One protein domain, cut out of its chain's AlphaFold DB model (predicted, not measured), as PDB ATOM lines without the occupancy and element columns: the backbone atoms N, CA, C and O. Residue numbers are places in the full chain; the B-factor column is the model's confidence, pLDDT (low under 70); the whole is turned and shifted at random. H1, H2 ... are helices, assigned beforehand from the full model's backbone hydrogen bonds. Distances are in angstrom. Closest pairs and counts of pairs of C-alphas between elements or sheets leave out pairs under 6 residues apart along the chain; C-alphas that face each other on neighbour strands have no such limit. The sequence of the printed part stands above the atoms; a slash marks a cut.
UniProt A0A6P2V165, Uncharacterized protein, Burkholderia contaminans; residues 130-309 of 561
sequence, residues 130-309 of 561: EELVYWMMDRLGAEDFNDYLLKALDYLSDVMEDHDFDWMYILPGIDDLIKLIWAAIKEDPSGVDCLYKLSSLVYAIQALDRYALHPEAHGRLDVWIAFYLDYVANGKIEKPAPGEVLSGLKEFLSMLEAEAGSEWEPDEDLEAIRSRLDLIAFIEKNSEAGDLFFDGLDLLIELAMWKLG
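This is residues 130 to 309 of the 561 residues of an uncharacterized protein of Burkholderia contaminans (UniProt A0A6P2V165). Look first for two helices that cross at the core, H5 and H9. H1, H2 and H4 pack on H5 towards one end of the long axis; towards the other end H6 leads to the helical hairpin of H7 and H8, whose tip, residues 262 to 268, sticks out. The printed part has 180 residues, with nine named helices, H1 to H9 in chain order, and no named strand; its class is all helix. The whole is compact, with a radius of gyration of the C-alphas of 16.9 A, and elongated, spanning 53 by 35 by 30 A.

Start with H1, residues 130 to 139: it touches H5, residues 192 to 212, at a steep tilt of 46 degrees, the closest C-alphas being those of Val 133 and Tyr 196, 5.6 A apart. Next come H2, residues 145 to 161, and H4, residues 174 to 187; with H5 they form an up-and-down bundle, each running against the one before it. Ser 157 and Ile 174 bring H2 and H4 closest, C-alphas 6.3 A apart, and Ala 184 and Cys 194 do so for the hairpin of H4 and H5, 6.0 A. Between H2 and H4 find H3, residues 167 to 170, which touches H9, residues 290 to 307, at Ile 170 and Ala 304, closest C-alphas 5.0 A apart. H5 is the hub, touching five helices; it stands about perpendicular to H9 at 86 degrees, with the C-alphas of Leu 201 and Gly 296 closest, 4.1 A apart. H6, residues 221 to 233, touches H9 with residues 229 to 233 alone, the C-alphas of Ala 233 and Met 305 being closest at 6.7 A. H7, residues 245 to 263, and H8, residues 268 to 286, make a hairpin, opposite ways at a shallow tilt of 18 degrees, C-alphas 257 and 270 closest at 6.3 A. H8 and H5 are apart. Every O i to N i+4 pair is within hydrogen-bond range in H1, H2, H4, H5, H6, H8 and H9; H7 has 14 of 15, and H3 is too short for such a pair.

Find C-alpha 130 at (262.465, 166.717, 183.576), where H1 begins. H2 is 24.0 A long, H4 20.0 A. H5 runs 29.8 A from C-alpha 192 at (261.044, 167.723, 189.778). H7 is 27.0 A, H8 26.5 A, and H9 25.6 A, ending at C-alpha 307, (266.842, 150.741, 206.960).

The C-alphas farthest apart, of Glu 143 and Ser 262, are 55.0 A apart. The printed part has no cut; the link from H6 to H7 is long. Mean pLDDT of the printed part is 71.4; 76 residues are under 70, among them 210 to 224 and 259 to 291.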
ATOM      1  N   GLU A 130     263.876 166.518 183.919       80.19
ATOM      2  CA  GLU A 130     262.465 166.717 183.576       80.19
ATOM      3  C   GLU A 130     262.030 165.804 182.427       80.19
ATOM      4  O   GLU A 130     261.003 165.144 182.529       80.19
ATOM      5  N   GLU A 131     262.823 165.715 181.356       78.69
ATOM      6  CA  GLU A 131     262.534 164.837 180.215       78.69
ATOM      7  C   GLU A 131     262.518 163.356 180.622       78.69
ATOM      8  O   GLU A 131     261.680 162.602 180.136       78.69
ATOM      9  N   LEU A 132     263.379 162.951 181.563       78.81
ATOM     10  CA  LEU A 132     263.395 161.601 182.131       78.81
ATOM     11  C   LEU A 132     262.163 161.308 182.998       78.81
ATOM     12  O   LEU A 132     261.616 160.208 182.922       78.81
ATOM     13  N   VAL A 133     261.685 162.289 183.773       80.88
ATOM     14  CA  VAL A 133     260.423 162.168 184.521       80.88
ATOM     15  C   VAL A 133     259.248 162.016 183.556       80.88
ATOM     16  O   VAL A 133     258.463 161.087 183.710       80.88
ATOM     17  N   TYR A 134     259.144 162.863 182.527       83.56
ATOM     18  CA  TYR A 134     258.069 162.754 181.533       83.56
ATOM     19  C   TYR A 134     258.113 161.434 180.765       83.56
ATOM     20  O   TYR A 134     257.071 160.837 180.507       83.56
ATOM     21  N   TRP A 135     259.309 160.947 180.445       83.81
ATOM     22  CA  TRP A 135     259.482 159.639 179.830       83.81
ATOM     23  C   TRP A 135     258.981 158.505 180.738       83.81
ATOM     24  O   TRP A 135     258.266 157.614 180.281       83.81
ATOM     25  N   MET A 136     259.275 158.559 182.042       84.50
ATOM     26  CA  MET A 136     258.735 157.592 183.005       84.50
ATOM     27  C   MET A 136     257.222 157.716 183.196       84.50
ATOM     28  O   MET A 136     256.555 156.698 183.388       84.50
ATOM     29  N   MET A 137     256.669 158.928 183.126       84.81
ATOM     30  CA  MET A 137     255.222 159.143 183.156       84.81
ATOM     31  C   MET A 137     254.537 158.463 181.974       84.81
ATOM     32  O   MET A 137     253.607 157.692 182.190       84.81
ATOM     33  N   ASP A 138     255.034 158.680 180.757       85.44
ATOM     34  CA  ASP A 138     254.513 158.039 179.545       85.44
ATOM     35  C   ASP A 138     254.606 156.508 179.641       85.44
ATOM     36  O   ASP A 138     253.634 155.793 179.398       85.44
ATOM     37  N   ARG A 139     255.740 155.996 180.135       82.94
ATOM     38  CA  ARG A 139     255.976 154.557 180.328       82.94
ATOM     39  C   ARG A 139     255.022 153.907 181.334       82.94
ATOM     40  O   ARG A 139     254.630 152.759 181.135       82.94
ATOM     41  N   LEU A 140     254.654 154.609 182.408       83.31
ATOM     42  CA  LEU A 140     253.634 154.154 183.367       83.31
ATOM     43  C   LEU A 140     252.202 154.494 182.914       83.31
ATOM     44  O   LEU A 140     251.243 154.188 183.622       83.31
ATOM     45  N   GLY A 141     252.039 155.132 181.751       86.62
ATOM     46  CA  GLY A 141     250.755 155.600 181.243       86.62
ATOM     47  C   GLY A 141     250.089 156.615 182.169       86.62
ATOM     48  O   GLY A 141     248.873 156.559 182.344       86.62
ATOM     49  N   ALA A 142     250.867 157.466 182.838       87.56
ATOM     50  CA  ALA A 142     250.383 158.488 183.755       87.56
ATOM     51  C   ALA A 142     249.950 159.758 183.009       87.56
ATOM     52  O   ALA A 142     250.711 160.299 182.210       87.56
ATOM     53  N   GLU A 143     248.746 160.257 183.290       85.38
ATOM     54  CA  GLU A 143     248.200 161.446 182.614       85.38
ATOM     55  C   GLU A 143     248.761 162.762 183.185       85.38
ATOM     56  O   GLU A 143     248.908 163.751 182.464       85.38
ATOM     57  N   ASP A 144     249.086 162.777 184.480       83.88
ATOM     58  CA  ASP A 144     249.669 163.917 185.188       83.88
ATOM     59  C   ASP A 144     250.574 163.473 186.356       83.88
ATOM     60  O   ASP A 144     250.750 162.282 186.617       83.88
ATOM     61  N   PHE A 145     251.185 164.429 187.067       80.50
ATOM     62  CA  PHE A 145     252.111 164.134 188.167       80.50
ATOM     63  C   PHE A 145     251.464 163.439 189.376       80.50
ATOM     64  O   PHE A 145     252.142 162.680 190.067       80.50
ATOM     65  N   ASN A 146     250.182 163.689 189.655       80.38
ATOM     66  CA  ASN A 146     249.493 163.037 190.769       80.38
ATOM     67  C   ASN A 146     249.166 161.585 190.410       80.38
ATOM     68  O   ASN A 146     249.375 160.692 191.228       80.38
ATOM     69  N   ASP A 147     248.692 161.357 189.183       82.25
ATOM     70  CA  ASP A 147     248.469 160.020 188.630       82.25
ATOM     71  C   ASP A 147     249.783 159.227 188.567       82.25
ATOM     72  O   ASP A 147     249.838 158.067 188.971       82.25
ATOM     73  N   TYR A 148     250.881 159.882 188.180       86.44
ATOM     74  CA  TYR A 148     252.215 159.289 188.197       86.44
ATOM     75  C   TYR A 148     252.656 158.868 189.600       86.44
ATOM     76  O   TYR A 148     253.102 157.738 189.781       86.44
ATOM     77  N   LEU A 149     252.512 159.747 190.600       82.25
ATOM     78  CA  LEU A 149     252.872 159.436 191.985       82.25
ATOM     79  C   LEU A 149     252.102 158.209 192.491       82.25
ATOM     80  O   LEU A 149     252.692 157.330 193.114       82.25
ATOM     81  N   LEU A 150     250.798 158.142 192.207       82.38
ATOM     82  CA  LEU A 150     249.959 157.010 192.597       82.38
ATOM     83  C   LEU A 150     250.416 155.720 191.914       82.38
ATOM     84  O   LEU A 150     250.642 154.740 192.608       82.38
ATOM     85  N   LYS A 151     250.626 155.733 190.593       86.94
ATOM     86  CA  LYS A 151     251.074 154.553 189.833       86.94
ATOM     87  C   LYS A 151     252.473 154.083 190.223       86.94
ATOM     88  O   LYS A 151     252.725 152.886 190.283       86.94
ATOM     89  N   ALA A 152     253.382 155.012 190.509       84.31
ATOM     90  CA  ALA A 152     254.722 154.693 190.986       84.31
ATOM     91  C   ALA A 152     254.690 154.048 192.382       84.31
ATOM     92  O   ALA A 152     255.401 153.076 192.621       84.31
ATOM     93  N   LEU A 153     253.858 154.562 193.294       82.69
ATOM     94  CA  LEU A 153     253.683 153.983 194.628       82.69
ATOM     95  C   LEU A 153     252.966 152.631 194.591       82.69
ATOM     96  O   LEU A 153     253.361 151.741 195.333       82.69
ATOM     97  N   ASP A 154     251.958 152.480 193.731       84.50
ATOM     98  CA  ASP A 154     251.241 151.220 193.500       84.50
ATOM     99  C   ASP A 154     252.217 150.145 193.004       84.50
ATOM    100  O   ASP A 154     252.350 149.099 193.628       84.50
ATOM    101  N   TYR A 155     253.035 150.476 191.997       85.56
ATOM    102  CA  TYR A 155     254.093 149.592 191.508       85.56
ATOM    103  C   TYR A 155     255.093 149.198 192.606       85.56
ATOM    104  O   TYR A 155     255.445 148.028 192.731       85.56
ATOM    105  N   LEU A 156     255.563 150.152 193.418       81.50
ATOM    106  CA  LEU A 156     256.473 149.839 194.526       81.50
ATOM    107  C   LEU A 156     255.796 148.972 195.596       81.50
ATOM    108  O   LEU A 156     256.450 148.096 196.152       81.50
ATOM    109  N   SER A 157     254.511 149.202 195.881       82.50
ATOM    110  CA  SER A 157     253.738 148.383 196.816       82.50
ATOM    111  C   SER A 157     253.625 146.948 196.311       82.50
ATOM    112  O   SER A 157     253.952 146.031 197.056       82.50
ATOM    113  N   ASP A 158     253.267 146.760 195.040       82.44
ATOM    114  CA  ASP A 158     253.165 145.442 194.407       82.44
ATOM    115  C   ASP A 158     254.498 144.690 194.462       82.44
ATOM    116  O   ASP A 158     254.547 143.542 194.896       82.44
ATOM    117  N   VAL A 159     255.604 145.354 194.107       75.62
ATOM    118  CA  VAL A 159     256.948 144.752 194.162       75.62
ATOM    119  C   VAL A 159     257.355 144.377 195.590       75.62
ATOM    120  O   VAL A 159     258.091 143.414 195.799       75.62
ATOM    121  N   MET A 160     256.916 145.141 196.588       73.19
ATOM    122  CA  MET A 160     257.215 144.866 197.992       73.19
ATOM    123  C   MET A 160     256.315 143.793 198.614       73.19
ATOM    124  O   MET A 160     256.716 143.171 199.600       73.19
ATOM    125  N   GLU A 161     255.104 143.611 198.085       74.31
ATOM    126  CA  GLU A 161     254.166 142.562 198.489       74.31
ATOM    127  C   GLU A 161     254.453 141.227 197.794       74.31
ATOM    128  O   GLU A 161     254.135 140.173 198.354       74.31
ATOM    129  N   ASP A 162     255.087 141.254 196.619       69.56
ATOM    130  CA  ASP A 162     255.525 140.051 195.923       69.56
ATOM    131  C   ASP A 162     256.604 139.307 196.730       69.56
ATOM    132  O   ASP A 162     257.725 139.774 196.943       69.56
ATOM    133  N   HIS A 163     256.237 138.120 197.217       55.81
ATOM    134  CA  HIS A 163     257.063 137.286 198.088       55.81
ATOM    135  C   HIS A 163     258.163 136.516 197.350       55.81
ATOM    136  O   HIS A 163     258.991 135.884 198.012       55.81
ATOM    137  N   ASP A 164     258.189 136.546 196.016       55.97
ATOM    138  CA  ASP A 164     259.241 135.877 195.245       55.97
ATOM    139  C   ASP A 164     260.588 136.627 195.332       55.97
ATOM    140  O   ASP A 164     261.659 136.031 195.132       55.97
ATOM    141  N   PHE A 165     260.552 137.904 195.737       59.28
ATOM    142  CA  PHE A 165     261.723 138.748 195.942       59.28
ATOM    143  C   PHE A 165     261.868 139.251 197.382       59.28
ATOM    144  O   PHE A 165     260.964 139.800 198.004       59.28
ATOM    145  N   ASP A 166     263.098 139.186 197.883       64.31
ATOM    146  CA  ASP A 166     263.486 139.660 199.213       64.31
ATOM    147  C   ASP A 166     263.662 141.197 199.268       64.31
ATOM    148  O   ASP A 166     264.463 141.729 200.043       64.31
ATOM    149  N   TRP A 167     262.886 141.957 198.479       67.94
ATOM    150  CA  TRP A 167     262.869 143.427 198.522       67.94
ATOM    151  C   TRP A 167     262.522 143.944 199.915       67.94
ATOM    152  O   TRP A 167     263.059 144.964 200.351       67.94
ATOM    153  N   MET A 168     261.727 143.181 200.672       65.62
ATOM    154  CA  MET A 168     261.436 143.451 202.078       65.62
ATOM    155  C   MET A 168     262.660 143.412 202.998       65.62
ATOM    156  O   MET A 168     262.522 143.772 204.164       65.62
ATOM    157  N   TYR A 169     263.840 142.983 202.540       65.06
ATOM    158  CA  TYR A 169     265.102 143.075 203.282       65.06
ATOM    159  C   TYR A 169     265.910 144.306 202.877       65.06
ATOM    160  O   TYR A 169     266.494 144.951 203.744       65.06
ATOM    161  N   ILE A 170     265.817 144.717 201.615       67.19
ATOM    162  CA  ILE A 170     266.576 145.833 201.045       67.19
ATOM    163  C   ILE A 170     265.853 147.171 201.254       67.19
ATOM    164  O   ILE A 170     266.432 148.107 201.792       67.19
ATOM    165  N   LEU A 171     264.575 147.273 200.892       72.81
ATOM    166  CA  LEU A 171     263.842 148.540 200.885       72.81
ATOM    167  C   LEU A 171     263.129 148.816 202.219       72.81
ATOM    168  O   LEU A 171     262.640 147.880 202.862       72.81
ATOM    169  N   PRO A 172     263.056 150.084 202.671       75.31
ATOM    170  CA  PRO A 172     262.167 150.502 203.755       75.31
ATOM    171  C   PRO A 172     260.722 150.099 203.475       75.31
ATOM    172  O   PRO A 172     260.351 149.957 202.317       75.31
ATOM    173  N   GLY A 173     259.904 149.958 204.523       76.94
ATOM    174  CA  GLY A 173     258.467 149.720 204.362       76.94
ATOM    175  C   GLY A 173     257.816 150.780 203.465       76.94
ATOM    176  O   GLY A 173     258.260 151.930 203.462       76.94
ATOM    177  N   ILE A 174     256.745 150.425 202.745       76.69
ATOM    178  CA  ILE A 174     256.066 151.354 201.829       76.69
ATOM    179  C   ILE A 174     255.615 152.633 202.557       76.69
ATOM    180  O   ILE A 174     255.791 153.735 202.048       76.69
ATOM    181  N   ASP A 175     255.178 152.509 203.814       74.75
ATOM    182  CA  ASP A 175     254.839 153.640 204.685       74.75
ATOM    183  C   ASP A 175     256.023 154.585 204.948       74.75
ATOM    184  O   ASP A 175     255.838 155.796 205.093       74.75
ATOM    185  N   ASP A 176     257.242 154.057 205.040       78.38
ATOM    186  CA  ASP A 176     258.450 154.851 205.265       78.38
ATOM    187  C   ASP A 176     258.945 155.489 203.963       78.38
ATOM    188  O   ASP A 176     259.319 156.662 203.975       78.38
ATOM    189  N   LEU A 177     258.847 154.781 202.833       73.38
ATOM    190  CA  LEU A 177     259.079 155.356 201.504       73.38
ATOM    191  C   LEU A 177     258.121 156.520 201.234       73.38
ATOM    192  O   LEU A 177     258.561 157.603 200.851       73.38
ATOM    193  N   ILE A 178     256.831 156.343 201.524       73.81
ATOM    194  CA  ILE A 178     255.814 157.392 201.403       73.81
ATOM    195  C   ILE A 178     256.188 158.605 202.266       73.81
ATOM    196  O   ILE A 178     256.122 159.739 201.788       73.81
ATOM    197  N   LYS A 179     256.627 158.409 203.517       75.25
ATOM    198  CA  LYS A 179     257.077 159.520 204.381       75.25
ATOM    199  C   LYS A 179     258.293 160.248 203.811       75.25
ATOM    200  O   LYS A 179     258.320 161.477 203.871       75.25
ATOM    201  N   LEU A 180     259.277 159.519 203.282       73.44
ATOM    202  CA  LEU A 180     260.485 160.096 202.682       73.44
ATOM    203  C   LEU A 180     260.147 160.920 201.435       73.44
ATOM    204  O   LEU A 180     260.592 162.060 201.314       73.44
ATOM    205  N   ILE A 181     259.289 160.387 200.563       70.69
ATOM    206  CA  ILE A 181     258.800 161.080 199.367       70.69
ATOM    207  C   ILE A 181     258.038 162.351 199.766       70.69
ATOM    208  O   ILE A 181     258.328 163.434 199.266       70.69
ATOM    209  N   TRP A 182     257.120 162.270 200.734       68.69
ATOM    210  CA  TRP A 182     256.380 163.447 201.207       68.69
ATOM    211  C   TRP A 182     257.255 164.492 201.906       68.69
ATOM    212  O   TRP A 182     256.940 165.683 201.839       68.69
ATOM    213  N   ALA A 183     258.324 164.080 202.590       71.56
ATOM    214  CA  ALA A 183     259.298 165.003 203.167       71.56
ATOM    215  C   ALA A 183     260.064 165.749 202.064       71.56
ATOM    216  O   ALA A 183     260.127 166.975 202.103       71.56
ATOM    217  N   ALA A 184     260.530 165.033 201.037       68.94
ATOM    218  CA  ALA A 184     261.223 165.624 199.894       68.94
ATOM    219  C   ALA A 184     260.325 166.589 199.092       68.94
ATOM    220  O   ALA A 184     260.755 167.691 198.761       68.94
ATOM    221  N   ILE A 185     259.053 166.238 198.860       66.44
ATOM    222  CA  ILE A 185     258.070 167.122 198.197       66.44
ATOM    223  C   ILE A 185     257.814 168.400 199.013       66.44
ATOM    224  O   ILE A 185     257.582 169.469 198.450       66.44
ATOM    225  N   LYS A 186     257.836 168.317 200.350       66.81
ATOM    226  CA  LYS A 186     257.680 169.499 201.213       66.81
ATOM    227  C   LYS A 186     258.884 170.439 201.156       66.81
ATOM    228  O   LYS A 186     258.689 171.643 201.307       66.81
ATOM    229  N   GLU A 187     260.091 169.901 200.995       68.12
ATOM    230  CA  GLU A 187     261.335 170.677 200.919       68.12
ATOM    231  C   GLU A 187     261.548 171.316 199.541       68.12
ATOM    232  O   GLU A 187     262.011 172.455 199.469       68.12
ATOM    233  N   ASP A 188     261.140 170.634 198.467       64.50
ATOM    234  CA  ASP A 188     261.144 171.157 197.098       64.50
ATOM    235  C   ASP A 188     259.740 171.089 196.461       64.50
ATOM    236  O   ASP A 188     259.385 170.105 195.801       64.50
ATOM    237  N   PRO A 189     258.934 172.161 196.595       56.16
ATOM    238  CA  PRO A 189     257.583 172.223 196.039       56.16
ATOM    239  C   PRO A 189     257.533 172.197 194.508       56.16
ATOM    240  O   PRO A 189     256.448 172.021 193.953       56.16
ATOM    241  N   SER A 190     258.664 172.416 193.818       60.66
ATOM    242  CA  SER A 190     258.728 172.292 192.357       60.66
ATOM    243  C   SER A 190     258.630 170.831 191.904       60.66
ATOM    244  O   SER A 190     258.284 170.571 190.754       60.66
ATOM    245  N   GLY A 191     258.872 169.881 192.816       64.25
ATOM    246  CA  GLY A 191     258.586 168.455 192.668       64.25
ATOM    247  C   GLY A 191     259.523 167.694 191.731       64.25
ATOM    248  O   GLY A 191     259.612 166.477 191.852       64.25
ATOM    249  N   VAL A 192     260.250 168.366 190.836       68.88
ATOM    250  CA  VAL A 192     261.044 167.723 189.778       68.88
ATOM    251  C   VAL A 192     262.147 166.823 190.339       68.88
ATOM    252  O   VAL A 192     262.298 165.704 189.858       68.88
ATOM    253  N   ASP A 193     262.898 167.247 191.363       75.62
ATOM    254  CA  ASP A 193     263.989 166.423 191.914       75.62
ATOM    255  C   ASP A 193     263.458 165.198 192.676       75.62
ATOM    256  O   ASP A 193     264.007 164.100 192.571       75.62
ATOM    257  N   CYS A 194     262.344 165.360 193.395       77.50
ATOM    258  CA  CYS A 194     261.677 164.252 194.075       77.50
ATOM    259  C   CYS A 194     261.078 163.252 193.076       77.50
ATOM    260  O   CYS A 194     261.221 162.042 193.250       77.50
ATOM    261  N   LEU A 195     260.421 163.751 192.027       80.88
ATOM    262  CA  LEU A 195     259.848 162.928 190.964       80.88
ATOM    263  C   LEU A 195     260.934 162.215 190.168       80.88
ATOM    264  O   LEU A 195     260.750 161.058 189.807       80.88
ATOM    265  N   TYR A 196     262.074 162.867 189.946       82.81
ATOM    266  CA  TYR A 196     263.238 162.257 189.323       82.81
ATOM    267  C   TYR A 196     263.793 161.117 190.178       82.81
ATOM    268  O   TYR A 196     263.938 160.010 189.682       82.81
ATOM    269  N   LYS A 197     264.010 161.330 191.480       82.31
ATOM    270  CA  LYS A 197     264.455 160.266 192.400       82.31
ATOM    271  C   LYS A 197     263.490 159.081 192.435       82.31
ATOM    272  O   LYS A 197     263.927 157.933 192.392       82.31
ATOM    273  N   LEU A 198     262.184 159.352 192.471       83.56
ATOM    274  CA  LEU A 198     261.156 158.315 192.390       83.56
ATOM    275  C   LEU A 198     261.206 157.577 191.041       83.56
ATOM    276  O   LEU A 198     261.173 156.351 191.019       83.56
ATOM    277  N   SER A 199     261.355 158.318 189.939       84.00
ATOM    278  CA  SER A 199     261.525 157.780 188.582       84.00
ATOM    279  C   SER A 199     262.729 156.855 188.493       84.00
ATOM    280  O   SER A 199     262.606 155.750 187.971       84.00
ATOM    281  N   SER A 200     263.866 157.276 189.043       83.75
ATOM    282  CA  SER A 200     265.099 156.499 189.071       83.75
ATOM    283  C   SER A 200     264.925 155.212 189.874       83.75
ATOM    284  O   SER A 200     265.255 154.136 189.384       83.75
ATOM    285  N   LEU A 201     264.330 155.288 191.072       83.75
ATOM    286  CA  LEU A 201     264.075 154.110 191.910       83.75
ATOM    287  C   LEU A 201     263.162 153.094 191.212       83.75
ATOM    288  O   LEU A 201     263.499 151.915 191.130       83.75
ATOM    289  N   VAL A 202     262.024 153.555 190.685       84.25
ATOM    290  CA  VAL A 202     261.062 152.702 189.970       84.25
ATOM    291  C   VAL A 202     261.714 152.071 188.745       84.25
ATOM    292  O   VAL A 202     261.554 150.875 188.508       84.25
ATOM    293  N   TYR A 203     262.477 152.851 187.979       83.62
ATOM    294  CA  TYR A 203     263.150 152.357 186.786       83.62
ATOM    295  C   TYR A 203     264.211 151.302 187.110       83.62
ATOM    296  O   TYR A 203     264.254 150.263 186.452       83.62
ATOM    297  N   ALA A 204     265.031 151.526 188.141       79.38
ATOM    298  CA  ALA A 204     266.040 150.564 188.573       79.38
ATOM    299  C   ALA A 204     265.411 149.236 189.014       79.38
ATOM    300  O   ALA A 204     265.863 148.177 188.586       79.38
ATOM    301  N   ILE A 205     264.330 149.286 189.793       78.62
ATOM    302  CA  ILE A 205     263.601 148.088 190.228       78.62
ATOM    303  C   ILE A 205     262.981 147.358 189.027       78.62
ATOM    304  O   ILE A 205     263.198 146.159 188.877       78.62
ATOM    305  N   GLN A 206     262.307 148.073 188.117       77.94
ATOM    306  CA  GLN A 206     261.745 147.484 186.891       77.94
ATOM    307  C   GLN A 206     262.797 146.834 185.997       77.94
ATOM    308  O   GLN A 206     262.510 145.847 185.318       77.94
ATOM    309  N   ALA A 207     263.981 147.438 185.917       74.88
ATOM    310  CA  ALA A 207     265.087 146.897 185.154       74.88
ATOM    311  C   ALA A 207     265.601 145.613 185.813       74.88
ATOM    312  O   ALA A 207     265.691 144.591 185.140       74.88
ATOM    313  N   LEU A 208     265.869 145.634 187.123       73.56
ATOM    314  CA  LEU A 208     266.329 144.458 187.870       73.56
ATOM    315  C   LEU A 208     265.333 143.291 187.790       73.56
ATOM    316  O   LEU A 208     265.753 142.164 187.541       73.56
ATOM    317  N   ASP A 209     264.037 143.570 187.917       71.81
ATOM    318  CA  ASP A 209     262.966 142.576 187.796       71.81
ATOM    319  C   ASP A 209     262.904 141.968 186.381       71.81
ATOM    320  O   ASP A 209     262.940 140.750 186.200       71.81
ATOM    321  N   ARG A 210     262.958 142.804 185.334       69.12
ATOM    322  CA  ARG A 210     263.026 142.318 183.943       69.12
ATOM    323  C   ARG A 210     264.271 141.492 183.653       69.12
ATOM    324  O   ARG A 210     264.181 140.498 182.931       69.12
ATOM    325  N   TYR A 211     265.423 141.886 184.187       65.62
ATOM    326  CA  TYR A 211     266.665 141.138 183.999       65.62
ATOM    327  C   TYR A 211     266.654 139.804 184.744       65.62
ATOM    328  O   TYR A 211     267.216 138.838 184.233       65.62
ATOM    329  N   ALA A 212     265.961 139.705 185.879       60.25
ATOM    330  CA  ALA A 212     265.775 138.442 186.591       60.25
ATOM    331  C   ALA A 212     264.937 137.415 185.801       60.25
ATOM    332  O   ALA A 212     265.062 136.213 186.030       60.25
ATOM    333  N   LEU A 213     264.119 137.868 184.846       56.78
ATOM    334  CA  LEU A 213     263.273 137.018 184.001       56.78
ATOM    335  C   LEU A 213     263.959 136.547 182.702       56.78
ATOM    336  O   LEU A 213     263.368 135.771 181.945       56.78
ATOM    337  N   HIS A 214     265.190 136.989 182.412       56.09
ATOM    338  CA  HIS A 214     265.896 136.605 181.186       56.09
ATOM    339  C   HIS A 214     266.473 135.173 181.263       56.09
ATOM    340  O   HIS A 214     267.192 134.863 182.211       56.09
ATOM    341  N   PRO A 215     266.265 134.305 180.246       48.75
ATOM    342  CA  PRO A 215     266.720 132.905 180.272       48.75
ATOM    343  C   PRO A 215     268.240 132.713 180.387       48.75
ATOM    344  O   PRO A 215     268.690 131.664 180.838       48.75
ATOM    345  N   GLU A 216     269.012 133.710 179.948       48.19
ATOM    346  CA  GLU A 216     270.483 133.724 179.974       48.19
ATOM    347  C   GLU A 216     271.044 134.398 181.234       48.19
ATOM    348  O   GLU A 216     272.220 134.229 181.560       48.19
ATOM    349  N   ALA A 217     270.201 135.117 181.984       51.78
ATOM    350  CA  ALA A 217     270.530 135.602 183.312       51.78
ATOM    351  C   ALA A 217     270.410 134.424 184.285       51.78
ATOM    352  O   ALA A 217     269.482 134.309 185.084       51.78
ATOM    353  N   HIS A 218     271.366 133.498 184.219       46.97
ATOM    354  CA  HIS A 218     271.609 132.628 185.356       46.97
ATOM    355  C   HIS A 218     271.942 133.567 186.513       46.97
ATOM    356  O   HIS A 218     273.027 134.118 186.512       46.97
ATOM    357  N   GLY A 219     271.034 133.817 187.457       54.44
ATOM    358  CA  GLY A 219     271.351 134.529 188.698       54.44
ATOM    359  C   GLY A 219     270.516 135.759 189.034       54.44
ATOM    360  O   GLY A 219     270.486 136.748 188.313       54.44
ATOM    361  N   ARG A 220     269.960 135.707 190.243       62.44
ATOM    362  CA  ARG A 220     269.306 136.785 190.989       62.44
ATOM    363  C   ARG A 220     270.287 137.931 191.317       62.44
ATOM    364  O   ARG A 220     270.983 137.870 192.331       62.44
ATOM    365  N   LEU A 221     270.412 138.949 190.457       63.66
ATOM    366  CA  LEU A 221     271.276 140.126 190.697       63.66
ATOM    367  C   LEU A 221     270.869 140.892 191.974       63.66
ATOM    368  O   LEU A 221     271.721 141.411 192.690       63.66
ATOM    369  N   ASP A 222     269.580 140.877 192.303       64.44
ATOM    370  CA  ASP A 222     268.978 141.367 193.548       64.44
ATOM    371  C   ASP A 222     269.607 140.749 194.812       64.44
ATOM    372  O   ASP A 222     269.924 141.466 195.762       64.44
ATOM    373  N   VAL A 223     269.876 139.437 194.815       67.19
ATOM    374  CA  VAL A 223     270.507 138.736 195.953       67.19
ATOM    375  C   VAL A 223     271.947 139.200 196.152       67.19
ATOM    376  O   VAL A 223     272.403 139.373 197.281       67.19
ATOM    377  N   TRP A 224     272.671 139.452 195.064       68.94
ATOM    378  CA  TRP A 224     274.043 139.952 195.133       68.94
ATOM    379  C   TRP A 224     274.110 141.412 195.560       68.94
ATOM    380  O   TRP A 224     275.016 141.777 196.306       68.94
ATOM    381  N   ILE A 225     273.128 142.226 195.168       72.25
ATOM    382  CA  ILE A 225     272.958 143.576 195.710       72.25
ATOM    383  C   ILE A 225     272.689 143.498 197.219       72.25
ATOM    384  O   ILE A 225     273.316 144.233 197.979       72.25
ATOM    385  N   ALA A 226     271.851 142.567 197.688       69.81
ATOM    386  CA  ALA A 226     271.638 142.353 199.120       69.81
ATOM    387  C   ALA A 226     272.927 141.936 199.857       69.81
ATOM    388  O   ALA A 226     273.227 142.473 200.924       69.81
ATOM    389  N   PHE A 227     273.726 141.027 199.285       73.38
ATOM    390  CA  PHE A 227     275.020 140.637 199.859       73.38
ATOM    391  C   PHE A 227     276.020 141.789 199.876       73.38
ATOM    392  O   PHE A 227     276.685 142.011 200.885       73.38
ATOM    393  N   TYR A 228     276.107 142.543 198.784       76.81
ATOM    394  CA  TYR A 228     276.944 143.731 198.703       76.81
ATOM    395  C   TYR A 228     276.585 144.730 199.808       76.81
ATOM    396  O   TYR A 228     277.452 145.207 200.539       76.81
ATOM    397  N   LEU A 229     275.287 144.972 199.988       72.62
ATOM    398  CA  LEU A 229     274.759 145.839 201.034       72.62
ATOM    399  C   LEU A 229     275.089 145.341 202.438       72.62
ATOM    400  O   LEU A 229     275.463 146.151 203.281       72.62
ATOM    401  N   ASP A 230     275.015 144.035 202.697       72.56
ATOM    402  CA  ASP A 230     275.435 143.471 203.982       72.56
ATOM    403  C   ASP A 230     276.940 143.678 204.234       72.56
ATOM    404  O   ASP A 230     277.348 144.054 205.335       72.56
ATOM    405  N   TYR A 231     277.786 143.521 203.210       75.44
ATOM    406  CA  TYR A 231     279.231 143.751 203.323       75.44
ATOM    407  C   TYR A 231     279.570 145.223 203.584       75.44
ATOM    408  O   TYR A 231     280.392 145.513 204.462       75.44
ATOM    409  N   VAL A 232     278.911 146.145 202.879       73.56
ATOM    410  CA  VAL A 232     279.047 147.591 203.105       73.56
ATOM    411  C   VAL A 232     278.539 147.957 204.498       73.56
ATOM    412  O   VAL A 232     279.242 148.612 205.271       73.56
ATOM    413  N   ALA A 233     277.353 147.478 204.878       69.00
ATOM    414  CA  ALA A 233     276.779 147.726 206.193       69.00
ATOM    415  C   ALA A 233     277.717 147.235 207.297       69.00
ATOM    416  O   ALA A 233     277.956 147.946 208.271       69.00
ATOM    417  N   ASN A 234     278.298 146.046 207.163       69.81
ATOM    418  CA  ASN A 234     279.205 145.474 208.157       69.81
ATOM    419  C   ASN A 234     280.631 146.046 208.115       69.81
ATOM    420  O   ASN A 234     281.483 145.588 208.875       69.81
ATOM    421  N   GLY A 235     280.889 147.064 207.286       72.12
ATOM    422  CA  GLY A 235     282.182 147.743 207.195       72.12
ATOM    423  C   GLY A 235     283.289 146.867 206.609       72.12
ATOM    424  O   GLY A 235     284.464 147.139 206.839       72.12
ATOM    425  N   LYS A 236     282.922 145.800 205.888       76.38
ATOM    426  CA  LYS A 236     283.870 144.954 205.150       76.38
ATOM    427  C   LYS A 236     284.312 145.619 203.849       76.38
ATOM    428  O   LYS A 236     285.414 145.359 203.383       76.38
ATOM    429  N   ILE A 237     283.450 146.464 203.285       78.44
ATOM    430  CA  ILE A 237     283.688 147.236 202.065       78.44
ATOM    431  C   ILE A 237     283.289 148.683 202.345       78.44
ATOM    432  O   ILE A 237     282.325 148.938 203.072       78.44
ATOM    433  N   GLU A 238     284.051 149.630 201.809       77.00
ATOM    434  CA  GLU A 238     283.715 151.047 201.909       77.00
ATOM    435  C   GLU A 238     282.467 151.350 201.070       77.00
ATOM    436  O   GLU A 238     282.294 150.816 199.974       77.00
ATOM    437  N   LYS A 239     281.567 152.193 201.591       75.12
ATOM    438  CA  LYS A 239     280.400 152.632 200.819       75.12
ATOM    439  C   LYS A 239     280.909 153.418 199.597       75.12
ATOM    440  O   LYS A 239     281.639 154.388 199.800       75.12
ATOM    441  N   PRO A 240     280.504 153.061 198.368       71.50
ATOM    442  CA  PRO A 240     280.913 153.784 197.171       71.50
ATOM    443  C   PRO A 240     280.368 155.216 197.199       71.50
ATOM    444  O   PRO A 240     279.308 155.486 197.781       71.50
ATOM    445  N   ALA A 241     281.093 156.141 196.569       71.56
ATOM    446  CA  ALA A 241     280.587 157.492 196.371       71.56
ATOM    447  C   ALA A 241     279.372 157.480 195.415       71.56
ATOM    448  O   ALA A 241     279.249 156.567 194.591       71.56
ATOM    449  N   PRO A 242     278.479 158.484 195.489       63.78
ATOM    450  CA  PRO A 242     277.410 158.646 194.504       63.78
ATOM    451  C   PRO A 242     277.974 158.680 193.075       63.78
ATOM    452  O   PRO A 242     278.958 159.377 192.816       63.78
ATOM    453  N   GLY A 243     277.373 157.922 192.160       62.78
ATOM    454  CA  GLY A 243     277.848 157.727 190.788       62.78
ATOM    455  C   GLY A 243     278.973 156.696 190.625       62.78
ATOM    456  O   GLY A 243     279.365 156.408 189.496       62.78
ATOM    457  N   GLU A 244     279.484 156.111 191.715       71.44
ATOM    458  CA  GLU A 244     280.518 155.061 191.693       71.44
ATOM    459  C   GLU A 244     279.983 153.686 192.122       71.44
ATOM    460  O   GLU A 244     280.742 152.721 192.201       71.44
ATOM    461  N   VAL A 245     278.676 153.558 192.367       69.38
ATOM    462  CA  VAL A 245     278.043 152.313 192.834       69.38
ATOM    463  C   VAL A 245     278.310 151.134 191.912       69.38
ATOM    464  O   VAL A 245     278.574 150.032 192.389       69.38
ATOM    465  N   LEU A 246     278.296 151.351 190.598       67.81
ATOM    466  CA  LEU A 246     278.556 150.274 189.653       67.81
ATOM    467  C   LEU A 246     280.014 149.798 189.710       67.81
ATOM    468  O   LEU A 246     280.279 148.599 189.644       67.81
ATOM    469  N   SER A 247     280.953 150.733 189.870       72.38
ATOM    470  CA  SER A 247     282.367 150.420 190.090       72.38
ATOM    471  C   SER A 247     282.544 149.654 191.400       72.38
ATOM    472  O   SER A 247     283.204 148.622 191.407       72.38
ATOM    473  N   GLY A 248     281.872 150.083 192.473       74.81
ATOM    474  CA  GLY A 248     281.885 149.393 193.763       74.81
ATOM    475  C   GLY A 248     281.290 147.982 193.708       74.81
ATOM    476  O   GLY A 248     281.838 147.059 194.308       74.81
ATOM    477  N   LEU A 249     280.209 147.781 192.947       72.50
ATOM    478  CA  LEU A 249     279.605 146.463 192.738       72.50
ATOM    479  C   LEU A 249     280.519 145.549 191.906       72.50
ATOM    480  O   LEU A 249     280.665 144.371 192.228       72.50
ATOM    481  N   LYS A 250     281.171 146.085 190.866       75.00
ATOM    482  CA  LYS A 250     282.173 145.353 190.075       75.00
ATOM    483  C   LYS A 250     283.367 144.945 190.928       75.00
ATOM    484  O   LYS A 250     283.760 143.785 190.890       75.00
ATOM    485  N   GLU A 251     283.908 145.866 191.721       79.50
ATOM    486  CA  GLU A 251     285.011 145.583 192.641       79.50
ATOM    487  C   GLU A 251     284.632 144.507 193.660       79.50
ATOM    488  O   GLU A 251     285.417 143.589 193.894       79.50
ATOM    489  N   PHE A 252     283.413 144.557 194.204       79.00
ATOM    490  CA  PHE A 252     282.899 143.518 195.092       79.00
ATOM    491  C   PHE A 252     282.817 142.149 194.412       79.00
ATOM    492  O   PHE A 252     283.304 141.163 194.963       79.00
ATOM    493  N   LEU A 253     282.246 142.072 193.209       75.81
ATOM    494  CA  LEU A 253     282.142 140.809 192.476       75.81
ATOM    495  C   LEU A 253     283.518 140.269 192.066       75.81
ATOM    496  O   LEU A 253     283.747 139.067 192.153       75.81
ATOM    497  N   SER A 254     284.464 141.136 191.696       77.31
ATOM    498  CA  SER A 254     285.853 140.741 191.427       77.31
ATOM    499  C   SER A 254     286.596 140.285 192.688       77.31
ATOM    500  O   SER A 254     287.404 139.360 192.616       77.31
ATOM    501  N   MET A 255     286.323 140.893 193.848       80.44
ATOM    502  CA  MET A 255     286.843 140.429 195.139       80.44
ATOM    503  C   MET A 255     286.325 139.022 195.448       80.44
ATOM    504  O   MET A 255     287.114 138.143 195.790       80.44
ATOM    505  N   LEU A 256     285.026 138.786 195.255       72.56
ATOM    506  CA  LEU A 256     284.424 137.466 195.427       72.56
ATOM    507  C   LEU A 256     284.966 136.440 194.419       72.56
ATOM    508  O   LEU A 256     285.197 135.300 194.808       72.56
ATOM    509  N   GLU A 257     285.234 136.826 193.164       71.69
ATOM    510  CA  GLU A 257     285.890 135.948 192.176       71.69
ATOM    511  C   GLU A 257     287.282 135.511 192.667       71.69
ATOM    512  O   GLU A 257     287.653 134.338 192.569       71.69
ATOM    513  N   ALA A 258     288.045 136.448 193.240       71.19
ATOM    514  CA  ALA A 258     289.377 136.185 193.772       71.19
ATOM    515  C   ALA A 258     289.354 135.304 195.035       71.19
ATOM    516  O   ALA A 258     290.219 134.438 195.189       71.19
ATOM    517  N   GLU A 259     288.371 135.493 195.922       68.75
ATOM    518  CA  GLU A 259     288.184 134.674 197.127       68.75
ATOM    519  C   GLU A 259     287.684 133.260 196.783       68.75
ATOM    520  O   GLU A 259     288.240 132.272 197.279       68.75
ATOM    521  N   ALA A 260     286.714 133.137 195.871       64.06
ATOM    522  CA  ALA A 260     286.157 131.858 195.429       64.06
ATOM    523  C   ALA A 260     287.218 130.957 194.779       64.06
ATOM    524  O   ALA A 260     287.268 129.760 195.060       64.06
ATOM    525  N   GLY A 261     288.147 131.533 194.003       56.34
ATOM    526  CA  GLY A 261     289.276 130.804 193.414       56.34
ATOM    527  C   GLY A 261     290.282 130.228 194.422       56.34
ATOM    528  O   GLY A 261     291.177 129.480 194.022       56.34
ATOM    529  N   SER A 262     290.163 130.563 195.714       53.56
ATOM    530  CA  SER A 262     291.087 130.124 196.766       53.56
ATOM    531  C   SER A 262     290.511 129.092 197.746       53.56
ATOM    532  O   SER A 262     291.286 128.303 198.288       53.56
ATOM    533  N   GLU A 263     289.187 129.043 197.949       48.75
ATOM    534  CA  GLU A 263     288.569 128.198 198.991       48.75
ATOM    535  C   GLU A 263     287.243 127.501 198.597       48.75
ATOM    536  O   GLU A 263     286.798 126.632 199.347       48.75
ATOM    537  N   TRP A 264     286.609 127.825 197.460       46.56
ATOM    538  CA  TRP A 264     285.250 127.352 197.122       46.56
ATOM    539  C   TRP A 264     285.261 126.260 196.031       46.56
ATOM    540  O   TRP A 264     286.207 126.168 195.245       46.56
ATOM    541  N   GLU A 265     284.244 125.384 195.997       51.03
ATOM    542  CA  GLU A 265     284.131 124.360 194.943       51.03
ATOM    543  C   GLU A 265     283.949 125.038 193.566       51.03
ATOM    544  O   GLU A 265     283.123 125.939 193.433       51.03
ATOM    545  N   PRO A 266     284.736 124.676 192.533       51.56
ATOM    546  CA  PRO A 266     285.278 125.702 191.636       51.56
ATOM    547  C   PRO A 266     284.441 126.030 190.395       51.56
ATOM    548  O   PRO A 266     284.815 126.940 189.662       51.56
ATOM    549  N   ASP A 267     283.352 125.316 190.115       57.69
ATOM    550  CA  ASP A 267     282.771 125.371 188.766       57.69
ATOM    551  C   ASP A 267     281.450 126.159 188.698       57.69
ATOM    552  O   ASP A 267     281.312 127.010 187.823       57.69
ATOM    553  N   GLU A 268     280.514 125.991 189.641       57.00
ATOM    554  CA  GLU A 268     279.203 126.668 189.560       57.00
ATOM    555  C   GLU A 268     279.235 128.126 190.060       57.00
ATOM    556  O   GLU A 268     278.637 129.004 189.436       57.00
ATOM    557  N   ASP A 269     279.973 128.426 191.135       61.25
ATOM    558  CA  ASP A 269     279.994 129.769 191.737       61.25
ATOM    559  C   ASP A 269     280.870 130.768 190.955       61.25
ATOM    560  O   ASP A 269     280.556 131.957 190.872       61.25
ATOM    561  N   LEU A 270     281.947 130.298 190.317       63.28
ATOM    562  CA  LEU A 270     282.817 131.134 189.479       63.28
ATOM    563  C   LEU A 270     282.172 131.465 188.130       63.28
ATOM    564  O   LEU A 270     282.217 132.615 187.685       63.28
ATOM    565  N   GLU A 271     281.548 130.476 187.484       64.75
ATOM    566  CA  GLU A 271     280.735 130.709 186.288       64.75
ATOM    567  C   GLU A 271     279.553 131.619 186.622       64.75
ATOM    568  O   GLU A 271     279.211 132.511 185.835       64.75
ATOM    569  N   ALA A 272     279.021 131.486 187.844       64.50
ATOM    570  CA  ALA A 272     278.012 132.393 188.319       64.50
ATOM    571  C   ALA A 272     278.532 133.839 188.341       64.50
ATOM    572  O   ALA A 272     278.025 134.676 187.596       64.50
ATOM    573  N   ILE A 273     279.578 134.133 189.116       66.56
ATOM    574  CA  ILE A 273     280.142 135.487 189.257       66.56
ATOM    575  C   ILE A 273     280.466 136.126 187.893       66.56
ATOM    576  O   ILE A 273     280.108 137.283 187.657       66.56
ATOM    577  N   ARG A 274     281.049 135.366 186.956       67.19
ATOM    578  CA  ARG A 274     281.375 135.852 185.601       67.19
ATOM    579  C   ARG A 274     280.148 136.233 184.785       67.19
ATOM    580  O   ARG A 274     280.106 137.329 184.236       67.19
ATOM    581  N   SER A 275     279.118 135.392 184.791       66.31
ATOM    582  CA  SER A 275     277.845 135.696 184.129       66.31
ATOM    583  C   SER A 275     277.197 136.986 184.671       66.31
ATOM    584  O   SER A 275     276.528 137.699 183.924       66.31
ATOM    585  N   ARG A 276     277.442 137.365 185.939       69.31
ATOM    586  CA  ARG A 276     276.912 138.621 186.514       69.31
ATOM    587  C   ARG A 276     277.771 139.828 186.141       69.31
ATOM    588  O   ARG A 276     277.218 140.902 185.925       69.31
ATOM    589  N   LEU A 277     279.090 139.670 186.023       66.75
ATOM    590  CA  LEU A 277     279.955 140.713 185.457       66.75
ATOM    591  C   LEU A 277     279.558 141.027 184.007       66.75
ATOM    592  O   LEU A 277     279.485 142.200 183.636       66.75
ATOM    593  N   ASP A 278     279.219 139.998 183.230       64.44
ATOM    594  CA  ASP A 278     278.709 140.150 181.866       64.44
ATOM    595  C   ASP A 278     277.328 140.822 181.840       64.44
ATOM    596  O   ASP A 278     277.103 141.702 181.011       64.44
ATOM    597  N   LEU A 279     276.432 140.498 182.783       64.44
ATOM    598  CA  LEU A 279     275.142 141.186 182.934       64.44
ATOM    599  C   LEU A 279     275.323 142.673 183.271       64.44
ATOM    600  O   LEU A 279     274.659 143.519 182.680       64.44
ATOM    601  N   ILE A 280     276.244 143.022 184.173       66.19
ATOM    602  CA  ILE A 280     276.546 144.427 184.486       66.19
ATOM    603  C   ILE A 280     277.094 145.143 183.243       66.19
ATOM    604  O   ILE A 280     276.652 146.246 182.926       66.19
ATOM    605  N   ALA A 281     278.009 144.507 182.506       65.50
ATOM    606  CA  ALA A 281     278.542 145.054 181.260       65.50
ATOM    607  C   ALA A 281     277.468 145.173 180.163       65.50
ATOM    608  O   ALA A 281     277.528 146.079 179.330       65.50
ATOM    609  N   PHE A 282     276.478 144.280 180.153       61.59
ATOM    610  CA  PHE A 282     275.319 144.353 179.272       61.59
ATOM    611  C   PHE A 282     274.416 145.534 179.641       61.59
ATOM    612  O   PHE A 282     274.042 146.306 178.761       61.59
ATOM    613  N   ILE A 283     274.112 145.734 180.925       62.59
ATOM    614  CA  ILE A 283     273.284 146.853 181.398       62.59
ATOM    615  C   ILE A 283     273.950 148.208 181.097       62.59
ATOM    616  O   ILE A 283     273.280 149.149 180.663       62.59
ATOM    617  N   GLU A 284     275.275 148.305 181.239       64.00
ATOM    618  CA  GLU A 284     276.041 149.495 180.833       64.00
ATOM    619  C   GLU A 284     275.915 149.811 179.341       64.00
ATOM    620  O   GLU A 284     275.944 150.977 178.956       64.00
ATOM    621  N   LYS A 285     275.792 148.779 178.501       60.09
ATOM    622  CA  LYS A 285     275.728 148.927 177.044       60.09
ATOM    623  C   LYS A 285     274.318 149.176 176.514       60.09
ATOM    624  O   LYS A 285     274.204 149.809 175.475       60.09
ATOM    625  N   ASN A 286     273.281 148.700 177.210       50.88
ATOM    626  CA  ASN A 286     271.910 148.618 176.682       50.88
ATOM    627  C   ASN A 286     270.870 149.432 177.480       50.88
ATOM    628  O   ASN A 286     269.670 149.304 177.242       50.88
ATOM    629  N   SER A 287     271.269 150.243 178.465       56.47
ATOM    630  CA  SER A 287     270.300 151.053 179.217       56.47
ATOM    631  C   SER A 287     269.912 152.324 178.449       56.47
ATOM    632  O   SER A 287     270.615 153.331 178.471       56.47
ATOM    633  N   GLU A 288     268.732 152.298 177.820       54.75
ATOM    634  CA  GLU A 288     268.111 153.447 177.127       54.75
ATOM    635  C   GLU A 288     268.028 154.715 178.008       54.75
ATOM    636  O   GLU A 288     268.072 155.838 177.507       54.75
ATOM    637  N   ALA A 289     267.962 154.531 179.333       60.88
ATOM    638  CA  ALA A 289     267.980 155.573 180.358       60.88
ATOM    639  C   ALA A 289     268.997 155.253 181.473       60.88
ATOM    640  O   ALA A 289     268.637 155.155 182.649       60.88
ATOM    641  N   GLY A 290     270.270 155.060 181.107       65.56
ATOM    642  CA  GLY A 290     271.342 154.706 182.048       65.56
ATOM    643  C   GLY A 290     271.406 155.583 183.304       65.56
ATOM    644  O   GLY A 290     271.574 155.052 184.395       65.56
ATOM    645  N   ASP A 291     271.164 156.896 183.196       68.75
ATOM    646  CA  ASP A 291     271.148 157.786 184.368       68.75
ATOM    647  C   ASP A 291     270.039 157.439 185.374       68.75
ATOM    648  O   ASP A 291     270.307 157.413 186.570       68.75
ATOM    649  N   LEU A 292     268.819 157.113 184.919       74.62
ATOM    650  CA  LEU A 292     267.736 156.689 185.819       74.62
ATOM    651  C   LEU A 292     268.083 155.372 186.511       74.62
ATOM    652  O   LEU A 292     267.788 155.196 187.690       74.62
ATOM    653  N   PHE A 293     268.711 154.447 185.784       76.19
ATOM    654  CA  PHE A 293     269.104 153.161 186.345       76.19
ATOM    655  C   PHE A 293     270.182 153.327 187.421       76.19
ATOM    656  O   PHE A 293     270.020 152.823 188.531       76.19
ATOM    657  N   PHE A 294     271.258 154.060 187.124       75.81
ATOM    658  CA  PHE A 294     272.363 154.247 188.064       75.81
ATOM    659  C   PHE A 294     271.968 155.119 189.257       75.81
ATOM    660  O   PHE A 294     272.211 154.719 190.392       75.81
ATOM    661  N   ASP A 295     271.272 156.238 189.030       78.50
ATOM    662  CA  ASP A 295     270.760 157.070 190.127       78.50
ATOM    663  C   ASP A 295     269.744 156.291 190.986       78.50
ATOM    664  O   ASP A 295     269.622 156.516 192.190       78.50
ATOM    665  N   GLY A 296     269.018 155.348 190.379       80.06
ATOM    666  CA  GLY A 296     268.084 154.470 191.074       80.06
ATOM    667  C   GLY A 296     268.783 153.427 191.938       80.06
ATOM    668  O   GLY A 296     268.350 153.187 193.064       80.06
ATOM    669  N   LEU A 297     269.888 152.846 191.456       77.06
ATOM    670  CA  LEU A 297     270.741 151.952 192.244       77.06
ATOM    671  C   LEU A 297     271.404 152.680 193.420       77.06
ATOM    672  O   LEU A 297     271.410 152.148 194.531       77.06
ATOM    673  N   ASP A 298     271.913 153.894 193.200       78.31
ATOM    674  CA  ASP A 298     272.456 154.750 194.262       78.31
ATOM    675  C   ASP A 298     271.416 154.956 195.367       78.31
ATOM    676  O   ASP A 298     271.675 154.698 196.547       78.31
ATOM    677  N   LEU A 299     270.204 155.356 194.975       78.88
ATOM    678  CA  LEU A 299     269.109 155.603 195.905       78.88
ATOM    679  C   LEU A 299     268.670 154.328 196.636       78.88
ATOM    680  O   LEU A 299     268.406 154.359 197.838       78.88
ATOM    681  N   LEU A 300     268.634 153.192 195.944       77.94
ATOM    682  CA  LEU A 300     268.314 151.894 196.533       77.94
ATOM    683  C   LEU A 300     269.319 151.510 197.628       77.94
ATOM    684  O   LEU A 300     268.918 151.050 198.700       77.94
ATOM    685  N   ILE A 301     270.610 151.769 197.409       74.81
ATOM    686  CA  ILE A 301     271.652 151.542 198.416       74.81
ATOM    687  C   ILE A 301     271.488 152.485 199.606       74.81
ATOM    688  O   ILE A 301     271.618 152.059 200.755       74.81
ATOM    689  N   GLU A 302     271.189 153.760 199.367       77.06
ATOM    690  CA  GLU A 302     270.938 154.716 200.448       77.06
ATOM    691  C   GLU A 302     269.756 154.304 201.326       77.06
ATOM    692  O   GLU A 302     269.864 154.321 202.556       77.06
ATOM    693  N   LEU A 303     268.659 153.877 200.701       76.56
ATOM    694  CA  LEU A 303     267.455 153.403 201.378       76.56
ATOM    695  C   LEU A 303     267.721 152.124 202.184       76.56
ATOM    696  O   LEU A 303     267.268 152.012 203.327       76.56
ATOM    697  N   ALA A 304     268.512 151.198 201.642       74.06
ATOM    698  CA  ALA A 304     268.919 149.994 202.356       74.06
ATOM    699  C   ALA A 304     269.810 150.299 203.564       74.06
ATOM    700  O   ALA A 304     269.584 149.791 204.665       74.06
ATOM    701  N   MET A 305     270.784 151.197 203.405       73.50
ATOM    702  CA  MET A 305     271.648 151.629 204.504       73.50
ATOM    703  C   MET A 305     270.859 152.349 205.601       73.50
ATOM    704  O   MET A 305     271.099 152.115 206.790       73.50
ATOM    705  N   TRP A 306     269.890 153.190 205.221       75.88
ATOM    706  CA  TRP A 306     268.973 153.838 206.158       75.88
ATOM    707  C   TRP A 306     268.193 152.809 206.979       75.88
ATOM    708  O   TRP A 306     268.197 152.872 208.209       75.88
ATOM    709  N   LYS A 307     267.605 151.812 206.311       77.06
ATOM    710  CA  LYS A 307     266.842 150.741 206.960       77.06
ATOM    711  C   LYS A 307     267.677 149.918 207.939       77.06
ATOM    712  O   LYS A 307     267.196 149.563 209.013       77.06
ATOM    713  N   LEU A 308     268.935 149.644 207.600       69.69
ATOM    714  CA  LEU A 308     269.878 148.923 208.462       69.69
ATOM    715  C   LEU A 308     270.388 149.766 209.650       69.69
ATOM    716  O   LEU A 308     271.237 149.304 210.413       69.69
ATOM    717  N   GLY A 309     269.895 150.999 209.823       65.44
ATOM    718  CA  GLY A 309     270.310 151.905 210.897       65.44
ATOM    719  C   GLY A 309     271.730 152.456 210.719       65.44
ATOM    720  O   GLY A 309     272.332 152.912 211.689       65.44
TER     721      GLY A 309